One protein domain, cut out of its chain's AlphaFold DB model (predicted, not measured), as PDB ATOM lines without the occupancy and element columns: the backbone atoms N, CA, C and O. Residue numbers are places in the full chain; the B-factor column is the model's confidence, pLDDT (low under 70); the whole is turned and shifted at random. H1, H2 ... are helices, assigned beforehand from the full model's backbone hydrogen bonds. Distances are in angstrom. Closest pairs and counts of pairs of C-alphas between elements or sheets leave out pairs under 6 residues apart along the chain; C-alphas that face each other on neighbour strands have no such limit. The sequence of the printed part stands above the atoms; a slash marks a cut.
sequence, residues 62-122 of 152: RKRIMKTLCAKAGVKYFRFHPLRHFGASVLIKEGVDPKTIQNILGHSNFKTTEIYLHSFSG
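What this domain is: This is residues 62 to 122 of the 152 residues of the protein "Recombinase XerC" of Desulfobacteraceae bacterium (UniProt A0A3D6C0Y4). The longest helix, H2, forms a hairpin with H3, and H4 packs on both, so that these three short helices make a small cluster. H1 lies away from this cluster at the other end of the domain and touches no helix; residues 73 to 80 run between it and H2. The printed part has 61 residues with four named helices, in the order H1, H2, H3, H4, and no named strand; the class is all helix, with 39 residues in the named helices. The whole is loose, with a radius of gyration of the C-alphas of 13.6 A, and its C-alphas span 34 by 26 by 15 A.

Where its parts are: H2, residues 81 to 93, is 18.4 A from first to last C-alpha and begins with C-alpha 81 at (43.155, 43.062, -2.708). After it come H3, residues 98 to 105, 10.3 A long, and H4, residues 111 to 117, 10.0 A long, which ends with C-alpha 117 at (52.327, 46.527, -16.194). Before it comes H1, residues 62 to 72, 15.6 A long, which begins with C-alpha 62 at (38.685, 40.498, 7.397).

How they stand to each other: H2 and H3 touch and form a helical hairpin; their closest C-alphas, those of Ala 88 and Ile 101, are 6.6 A apart. They run opposite ways at a shallow tilt of 32 degrees, only just short of steep. H2 also touches H4, with the closest C-alphas, those of Ser 89 and Tyr 116, 6.3 A apart; the two run the same way at a steep tilt of 54 degrees. H3 and H4 touch, with the closest C-alphas, those of Gln 102 and Thr 113, 6.2 A apart; they run opposite ways at a steep tilt of 63 degrees. With one of these three pairs at a shallow tilt, the helix packing is mostly crossed, but only just. H1 is apart from H2, H3 and H4. In H1, H2 and H3 every O i to N i+4 pair is within hydrogen-bond range; in H4 0 of 3 such pairs are, and 2 of 4 O i to N i+3 pairs are.

The domain as a whole: The two C-alphas farthest apart in the domain, those of Arg 64 and Gly 122, are 37.3 A apart. The printed part, residues 62 to 122, has no cut. The links from H2 to H3 and from H3 to H4 are tight, the link from H1 to H2 is short, and no link is long. The mean pLDDT of the printed part is 81.2; residues 108 to 122 are under 70, and the mean over H4 is 61.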
ATOM      1  N   ARG A  62      38.180  39.511   8.357       84.25
ATOM      2  CA  ARG A  62      38.685  40.498   7.397       84.25
ATOM      3  C   ARG A  62      37.565  41.290   6.703       84.25
ATOM      4  O   ARG A  62      37.743  42.472   6.414       84.25
ATOM      5  N   LYS A  63      36.411  40.678   6.415       87.50
ATOM      6  CA  LYS A  63      35.314  41.356   5.703       87.50
ATOM      7  C   LYS A  63      34.688  42.427   6.589       87.50
ATOM      8  O   LYS A  63      34.437  43.532   6.111       87.50
ATOM      9  N   ARG A  64      34.478  42.125   7.874       88.06
ATOM     10  CA  ARG A  64      33.924  43.078   8.847       88.06
ATOM     11  C   ARG A  64      34.809  44.311   9.018       88.06
ATOM     12  O   ARG A  64      34.285  45.424   9.041       88.06
ATOM     13  N   ILE A  65      36.132  44.125   9.065       90.81
ATOM     14  CA  ILE A  65      37.091  45.240   9.111       90.81
ATOM     15  C   ILE A  65      36.886  46.159   7.906       90.81
ATOM     16  O   ILE A  65      36.619  47.344   8.083       90.81
ATOM     17  N   MET A  66      36.949  45.612   6.687       92.81
ATOM     18  CA  MET A  66      36.836  46.424   5.471       92.81
ATOM     19  C   MET A  66      35.477  47.108   5.345       92.81
ATOM     20  O   MET A  66      35.432  48.275   4.980       92.81
ATOM     21  N   LYS A  67      34.376  46.435   5.703       94.00
ATOM     22  CA  LYS A  67      33.047  47.068   5.736       94.00
ATOM     23  C   LYS A  67      33.031  48.292   6.649       94.00
ATOM     24  O   LYS A  67      32.572  49.351   6.238       94.00
ATOM     25  N   THR A  68      33.573  48.149   7.857       92.56
ATOM     26  CA  THR A  68      33.621  49.234   8.844       92.56
ATOM     27  C   THR A  68      34.502  50.386   8.362       92.56
ATOM     28  O   THR A  68      34.114  51.543   8.482       92.56
ATOM     29  N   LEU A  69      35.672  50.082   7.793       93.62
ATOM     30  CA  LEU A  69      36.589  51.095   7.268       93.62
ATOM     31  C   LEU A  69      35.989  51.850   6.079       93.62
ATOM     32  O   LEU A  69      36.041  53.074   6.066       93.62
ATOM     33  N   CYS A  70      35.380  51.147   5.118       96.06
ATOM     34  CA  CYS A  70      34.736  51.778   3.966       96.06
ATOM     35  C   CYS A  70      33.577  52.686   4.393       96.06
ATOM     36  O   CYS A  70      33.489  53.810   3.911       96.06
ATOM     37  N   ALA A  71      32.741  52.234   5.336       97.19
ATOM     38  CA  ALA A  71      31.652  53.045   5.875       97.19
ATOM     39  C   ALA A  71      32.171  54.317   6.562       97.19
ATOM     40  O   ALA A  71      31.685  55.406   6.280       97.19
ATOM     41  N   LYS A  72      33.209  54.198   7.404       96.62
ATOM     42  CA  LYS A  72      33.841  55.351   8.070       96.62
ATOM     43  C   LYS A  72      34.493  56.329   7.093       96.62
ATOM     44  O   LYS A  72      34.513  57.520   7.361       96.62
ATOM     45  N   ALA A  73      35.039  55.826   5.990       96.19
ATOM     46  CA  ALA A  73      35.667  56.643   4.958       96.19
ATOM     47  C   ALA A  73      34.668  57.208   3.929       96.19
ATOM     48  O   ALA A  73      35.086  57.944   3.042       96.19
ATOM     49  N   GLY A  74      33.379  56.852   4.003       97.12
ATOM     50  CA  GLY A  74      32.369  57.304   3.040       97.12
ATOM     51  C   GLY A  74      32.549  56.736   1.627       97.12
ATOM     52  O   GLY A  74      32.125  57.356   0.658       97.12
ATOM     53  N   VAL A  75      33.184  55.566   1.484       96.12
ATOM     54  CA  VAL A  75      33.465  54.946   0.176       96.12
ATOM     55  C   VAL A  75      32.688  53.649  -0.025       96.12
ATOM     56  O   VAL A  75      32.359  52.936   0.927       96.12
ATOM     57  N   LYS A  76      32.441  53.289  -1.293       96.19
ATOM     58  CA  LYS A  76      31.863  51.985  -1.648       96.19
ATOM     59  C   LYS A  76      32.732  50.860  -1.085       96.19
ATOM     60  O   LYS A  76      33.957  50.921  -1.132       96.19
ATOM     61  N   TYR A  77      32.097  49.809  -0.577       95.81
ATOM     62  CA  TYR A  77      32.811  48.659  -0.034       95.81
ATOM     63  C   TYR A  77      33.690  47.964  -1.085       95.81
ATOM     64  O   TYR A  77      33.226  47.611  -2.170       95.81
ATOM     65  N   PHE A  78      34.931  47.670  -0.699       93.25
ATOM     66  CA  PHE A  78      35.849  46.812  -1.440       93.25
ATOM     67  C   PHE A  78      36.673  45.932  -0.480       93.25
ATOM     68  O   PHE A  78      36.745  46.173   0.724       93.25
ATOM     69  N   ARG A  79      37.257  44.844  -0.998       89.56
ATOM     70  CA  ARG A  79      38.073  43.895  -0.209       89.56
ATOM     71  C   ARG A  79      39.522  44.390  -0.070       89.56
ATOM     72  O   ARG A  79      39.899  45.398  -0.640       89.56
ATOM     73  N   PHE A  80      40.387  43.650   0.620       86.88
ATOM     74  CA  PHE A  80      41.795  44.047   0.787       86.88
ATOM     75  C   PHE A  80      42.641  44.040  -0.503       86.88
ATOM     76  O   PHE A  80      43.610  44.784  -0.587       86.88
ATOM     77  N   HIS A  81      42.327  43.194  -1.494       85.62
ATOM     78  CA  HIS A  81      43.155  43.062  -2.708       85.62
ATOM     79  C   HIS A  81      43.291  44.371  -3.510       85.62
ATOM     80  O   HIS A  81      44.417  44.710  -3.862       85.62
ATOM     81  N   PRO A  82      42.224  45.169  -3.701       85.12
ATOM     82  CA  PRO A  82      42.338  46.506  -4.278       85.12
ATOM     83  C   PRO A  82      43.367  47.433  -3.616       85.12
ATOM     84  O   PRO A  82      44.012  48.185  -4.330       85.12
ATOM     85  N   LEU A  83      43.597  47.359  -2.295       88.00
ATOM     86  CA  LEU A  83      44.649  48.166  -1.645       88.00
ATOM     87  C   LEU A  83      46.047  47.771  -2.132       88.00
ATOM     88  O   LEU A  83      46.904  48.622  -2.350       88.00
ATOM     89  N   ARG A  84      46.268  46.466  -2.325       85.44
ATOM     90  CA  ARG A  84      47.513  45.940  -2.891       85.44
ATOM     91  C   ARG A  84      47.674  46.363  -4.350       85.44
ATOM     92  O   ARG A  84      48.775  46.735  -4.737       85.44
ATOM     93  N   HIS A  85      46.594  46.319  -5.130       82.62
ATOM     94  CA  HIS A  85      46.600  46.789  -6.515       82.62
ATOM     95  C   HIS A  85      46.924  48.280  -6.588       82.62
ATOM     96  O   HIS A  85      47.842  48.658  -7.300       82.62
ATOM     97  N   PHE A  86      46.257  49.100  -5.775       85.31
ATOM     98  CA  PHE A  86      46.514  50.532  -5.687       85.31
ATOM     99  C   PHE A  86      47.983  50.831  -5.365       85.31
ATOM    100  O   PHE A  86      48.617  51.595  -6.085       85.31
ATOM    101  N   GLY A  87      48.554  50.177  -4.347       86.62
ATOM    102  CA  GLY A  87      49.967  50.354  -4.003       86.62
ATOM    103  C   GLY A  87      50.916  49.983  -5.148       86.62
ATOM    104  O   GLY A  87      51.862  50.717  -5.416       86.62
ATOM    105  N   ALA A  88      50.646  48.883  -5.857       85.75
ATOM    106  CA  ALA A  88      51.427  48.484  -7.027       85.75
ATOM    107  C   ALA A  88      51.325  49.521  -8.156       85.75
ATOM    108  O   ALA A  88      52.344  49.966  -8.671       85.75
ATOM    109  N   SER A  89      50.105  49.936  -8.505       81.12
ATOM    110  CA  SER A  89      49.845  50.909  -9.568       81.12
ATOM    111  C   SER A  89      50.491  52.264  -9.292       81.12
ATOM    112  O   SER A  89      51.052  52.855 -10.210       81.12
ATOM    113  N   VAL A  90      50.457  52.744  -8.043       86.50
ATOM    114  CA  VAL A  90      51.136  53.987  -7.650       86.50
ATOM    115  C   VAL A  90      52.644  53.859  -7.857       86.50
ATOM    116  O   VAL A  90      53.229  54.705  -8.517       86.50
ATOM    117  N   LEU A  91      53.272  52.781  -7.376       87.06
ATOM    118  CA  LEU A  91      54.719  52.591  -7.536       87.06
ATOM    119  C   LEU A  91      55.140  52.479  -9.009       87.06
ATOM    120  O   LEU A  91      56.160  53.043  -9.390       87.06
ATOM    121  N   ILE A  92      54.342  51.808  -9.846       84.25
ATOM    122  CA  ILE A  92      54.594  51.745 -11.294       84.25
ATOM    123  C   ILE A  92      54.499  53.134 -11.920       84.25
ATOM    124  O   ILE A  92      55.351  53.499 -12.724       84.25
ATOM    125  N   LYS A  93      53.477  53.917 -11.551       81.12
ATOM    126  CA  LYS A  93      53.288  55.276 -12.071       81.12
ATOM    127  C   LYS A  93      54.460  56.193 -11.713       81.12
ATOM    128  O   LYS A  93      54.871  56.985 -12.551       81.12
ATOM    129  N   GLU A  94      55.019  56.040 -10.517       86.25
ATOM    130  CA  GLU A  94      56.225  56.757 -10.075       86.25
ATOM    131  C   GLU A  94      57.527  56.198 -10.691       86.25
ATOM    132  O   GLU A  94      58.623  56.633 -10.344       86.25
ATOM    133  N   GLY A  95      57.435  55.232 -11.612       83.31
ATOM    134  CA  GLY A  95      58.578  54.698 -12.352       83.31
ATOM    135  C   GLY A  95      59.440  53.707 -11.570       83.31
ATOM    136  O   GLY A  95      60.571  53.446 -11.978       83.31
ATOM    137  N   VAL A  96      58.937  53.148 -10.463       85.88
ATOM    138  CA  VAL A  96      59.652  52.110  -9.706       85.88
ATOM    139  C   VAL A  96      59.714  50.830 -10.531       85.88
ATOM    140  O   VAL A  96      58.729  50.415 -11.149       85.88
ATOM    141  N   ASP A  97      60.875  50.178 -10.528       84.88
ATOM    142  CA  ASP A  97      61.085  49.000 -11.349       84.88
ATOM    143  C   ASP A  97      60.154  47.837 -10.924       84.88
ATOM    144  O   ASP A  97      59.927  47.590  -9.729       84.88
ATOM    145  N   PRO A  98      59.607  47.070 -11.886       82.69
ATOM    146  CA  PRO A  98      58.647  46.007 -11.587       82.69
ATOM    147  C   PRO A  98      59.197  44.907 -10.674       82.69
ATOM    148  O   PRO A  98      58.427  44.249  -9.967       82.69
ATOM    149  N   LYS A  99      60.519  44.693 -10.669       83.25
ATOM    150  CA  LYS A  99      61.165  43.665  -9.850       83.25
ATOM    151  C   LYS A  99      61.174  44.066  -8.377       83.25
ATOM    152  O   LYS A  99      60.805  43.257  -7.524       83.25
ATOM    153  N   THR A 100      61.487  45.319  -8.075       86.94
ATOM    154  CA  THR A 100      61.375  45.905  -6.737       86.94
ATOM    155  C   THR A 100      59.935  45.867  -6.251       86.94
ATOM    156  O   THR A 100      59.677  45.428  -5.130       86.94
ATOM    157  N   ILE A 101      58.965  46.214  -7.102       86.56
ATOM    158  CA  ILE A 101      57.541  46.121  -6.746       86.56
ATOM    159  C   ILE A 101      57.151  44.667  -6.448       86.56
ATOM    160  O   ILE A 101      56.518  44.397  -5.424       86.56
ATOM    161  N   GLN A 102      57.570  43.702  -7.274       84.06
ATOM    162  CA  GLN A 102      57.355  42.274  -7.016       84.06
ATOM    163  C   GLN A 102      57.908  41.860  -5.643       84.06
ATOM    164  O   GLN A 102      57.215  41.171  -4.887       84.06
ATOM    165  N   ASN A 103      59.119  42.312  -5.307       84.50
ATOM    166  CA  ASN A 103      59.781  42.029  -4.035       84.50
ATOM    167  C   ASN A 103      59.049  42.672  -2.847       84.50
ATOM    168  O   ASN A 103      58.875  42.012  -1.824       84.50
ATOM    169  N   ILE A 104      58.546  43.907  -2.980       85.50
ATOM    170  CA  ILE A 104      57.737  44.611  -1.961       85.50
ATOM    171  C   ILE A 104      56.377  43.932  -1.757       85.50
ATOM    172  O   ILE A 104      55.878  43.833  -0.631       85.50
ATOM    173  N   LEU A 105      55.773  43.388  -2.810       84.44
ATOM    174  CA  LEU A 105      54.490  42.685  -2.720       84.44
ATOM    175  C   LEU A 105      54.647  41.230  -2.254       84.44
ATOM    176  O   LEU A 105      53.760  40.696  -1.577       84.44
ATOM    177  N   GLY A 106      55.785  40.603  -2.541       80.69
ATOM    178  CA  GLY A 106      56.086  39.215  -2.184       80.69
ATOM    179  C   GLY A 106      55.370  38.225  -3.085       80.69
ATOM    180  O   GLY A 106      54.884  37.198  -2.612       80.69
ATOM    181  N   HIS A 107      55.231  38.561  -4.367       80.06
ATOM    182  CA  HIS A 107      54.682  37.642  -5.355       80.06
ATOM    183  C   HIS A 107      55.767  36.656  -5.786       80.06
ATOM    184  O   HIS A 107      56.740  37.044  -6.426       80.06
ATOM    185  N   SER A 108      55.572  35.371  -5.486       65.12
ATOM    186  CA  SER A 108      56.474  34.311  -5.952       65.12
ATOM    187  C   SER A 108      56.434  34.126  -7.473       65.12
ATOM    188  O   SER A 108      57.372  33.584  -8.039       65.12
ATOM    189  N   ASN A 109      55.357  34.565  -8.136       64.06
ATOM    190  CA  ASN A 109      55.207  34.516  -9.588       64.06
ATOM    191  C   ASN A 109      55.134  35.937 -10.168       64.06
ATOM    192  O   ASN A 109      54.331  36.755  -9.716       64.06
ATOM    193  N   PHE A 110      55.954  36.211 -11.185       59.25
ATOM    194  CA  PHE A 110      55.986  37.489 -11.895       59.25
ATOM    195  C   PHE A 110      54.691  37.769 -12.673       59.25
ATOM    196  O   PHE A 110      54.283  38.922 -12.779       59.25
ATOM    197  N   LYS A 111      53.964  36.723 -13.091       57.38
ATOM    198  CA  LYS A 111      52.678  36.823 -13.804       57.38
ATOM    199  C   LYS A 111      51.608  37.601 -13.021       57.38
ATOM    200  O   LYS A 111      50.722  38.219 -13.597       57.38
ATOM    201  N   THR A 112      51.688  37.617 -11.685       61.44
ATOM    202  CA  THR A 112      50.793  38.424 -10.831       61.44
ATOM    203  C   THR A 112      51.163  39.910 -10.836       61.44
ATOM    204  O   THR A 112      50.315  40.749 -10.551       61.44
ATOM    205  N   THR A 113      52.420  40.236 -11.142       60.88
ATOM    206  CA  THR A 113      52.922  41.607 -11.281       60.88
ATOM    207  C   THR A 113      52.693  42.151 -12.697       60.88
ATOM    208  O   THR A 113      52.379  43.327 -12.842       60.88
ATOM    209  N   GLU A 114      52.751  41.295 -13.724       61.03
ATOM    210  CA  GLU A 114      52.440  41.631 -15.127       61.03
ATOM    211  C   GLU A 114      51.064  42.276 -15.316       61.03
ATOM    212  O   GLU A 114      50.932  43.230 -16.080       61.03
ATOM    213  N   ILE A 115      50.057  41.829 -14.557       62.56
ATOM    214  CA  ILE A 115      48.709  42.422 -14.559       62.56
ATOM    215  C   ILE A 115      48.769  43.944 -14.325       62.56
ATOM    216  O   ILE A 115      47.960  44.688 -14.875       62.56
ATOM    217  N   TYR A 116      49.742  44.427 -13.548       63.75
ATOM    218  CA  TYR A 116      49.903  45.855 -13.272       63.75
ATOM    219  C   TYR A 116      50.672  46.604 -14.363       63.75
ATOM    220  O   TYR A 116      50.429  47.793 -14.553       63.75
ATOM    221  N   LEU A 117      51.558  45.925 -15.099       62.69
ATOM    222  CA  LEU A 117      52.327  46.527 -16.194       62.69
ATOM    223  C   LEU A 117      51.430  46.911 -17.370       62.69
ATOM    224  O   LEU A 117      51.647  47.947 -17.987       62.69
ATOM    225  N   HIS A 118      50.366  46.148 -17.628       59.81
ATOM    226  CA  HIS A 118      49.405  46.481 -18.684       59.81
ATOM    227  C   HIS A 118      48.640  47.791 -18.436       59.81
ATOM    228  O   HIS A 118      48.205  48.431 -19.388       59.81
ATOM    229  N   SER A 119      48.508  48.231 -17.177       55.94
ATOM    230  CA  SER A 119      47.912  49.542 -16.856       55.94
ATOM    231  C   SER A 119      48.850  50.715 -17.178       55.94
ATOM    232  O   SER A 119      48.431  51.868 -17.154       55.94
ATOM    233  N   PHE A 120      50.116  50.427 -17.490       58.31
ATOM    234  CA  PHE A 120      51.147  51.385 -17.866       58.31
ATOM    235  C   PHE A 120      51.282  51.447 -19.398       58.31
ATOM    236  O   PHE A 120      52.369  51.355 -19.957       58.31
ATOM    237  N   SER A 121      50.165  51.606 -20.112       54.03
ATOM    238  CA  SER A 121      50.143  51.750 -21.579       54.03
ATOM    239  C   SER A 121      50.795  53.051 -22.090       54.03
ATOM    240  O   SER A 121      50.996  53.205 -23.290       54.03
ATOM    241  N   GLY A 122      51.185  53.967 -21.192       56.00
ATOM    242  CA  GLY A 122      51.983  55.162 -21.497       56.00
ATOM    243  C   GLY A 122      53.508  54.975 -21.416       56.00
ATOM    244  O   GLY A 122      54.241  55.932 -21.659       56.00
TER     245      GLY A 122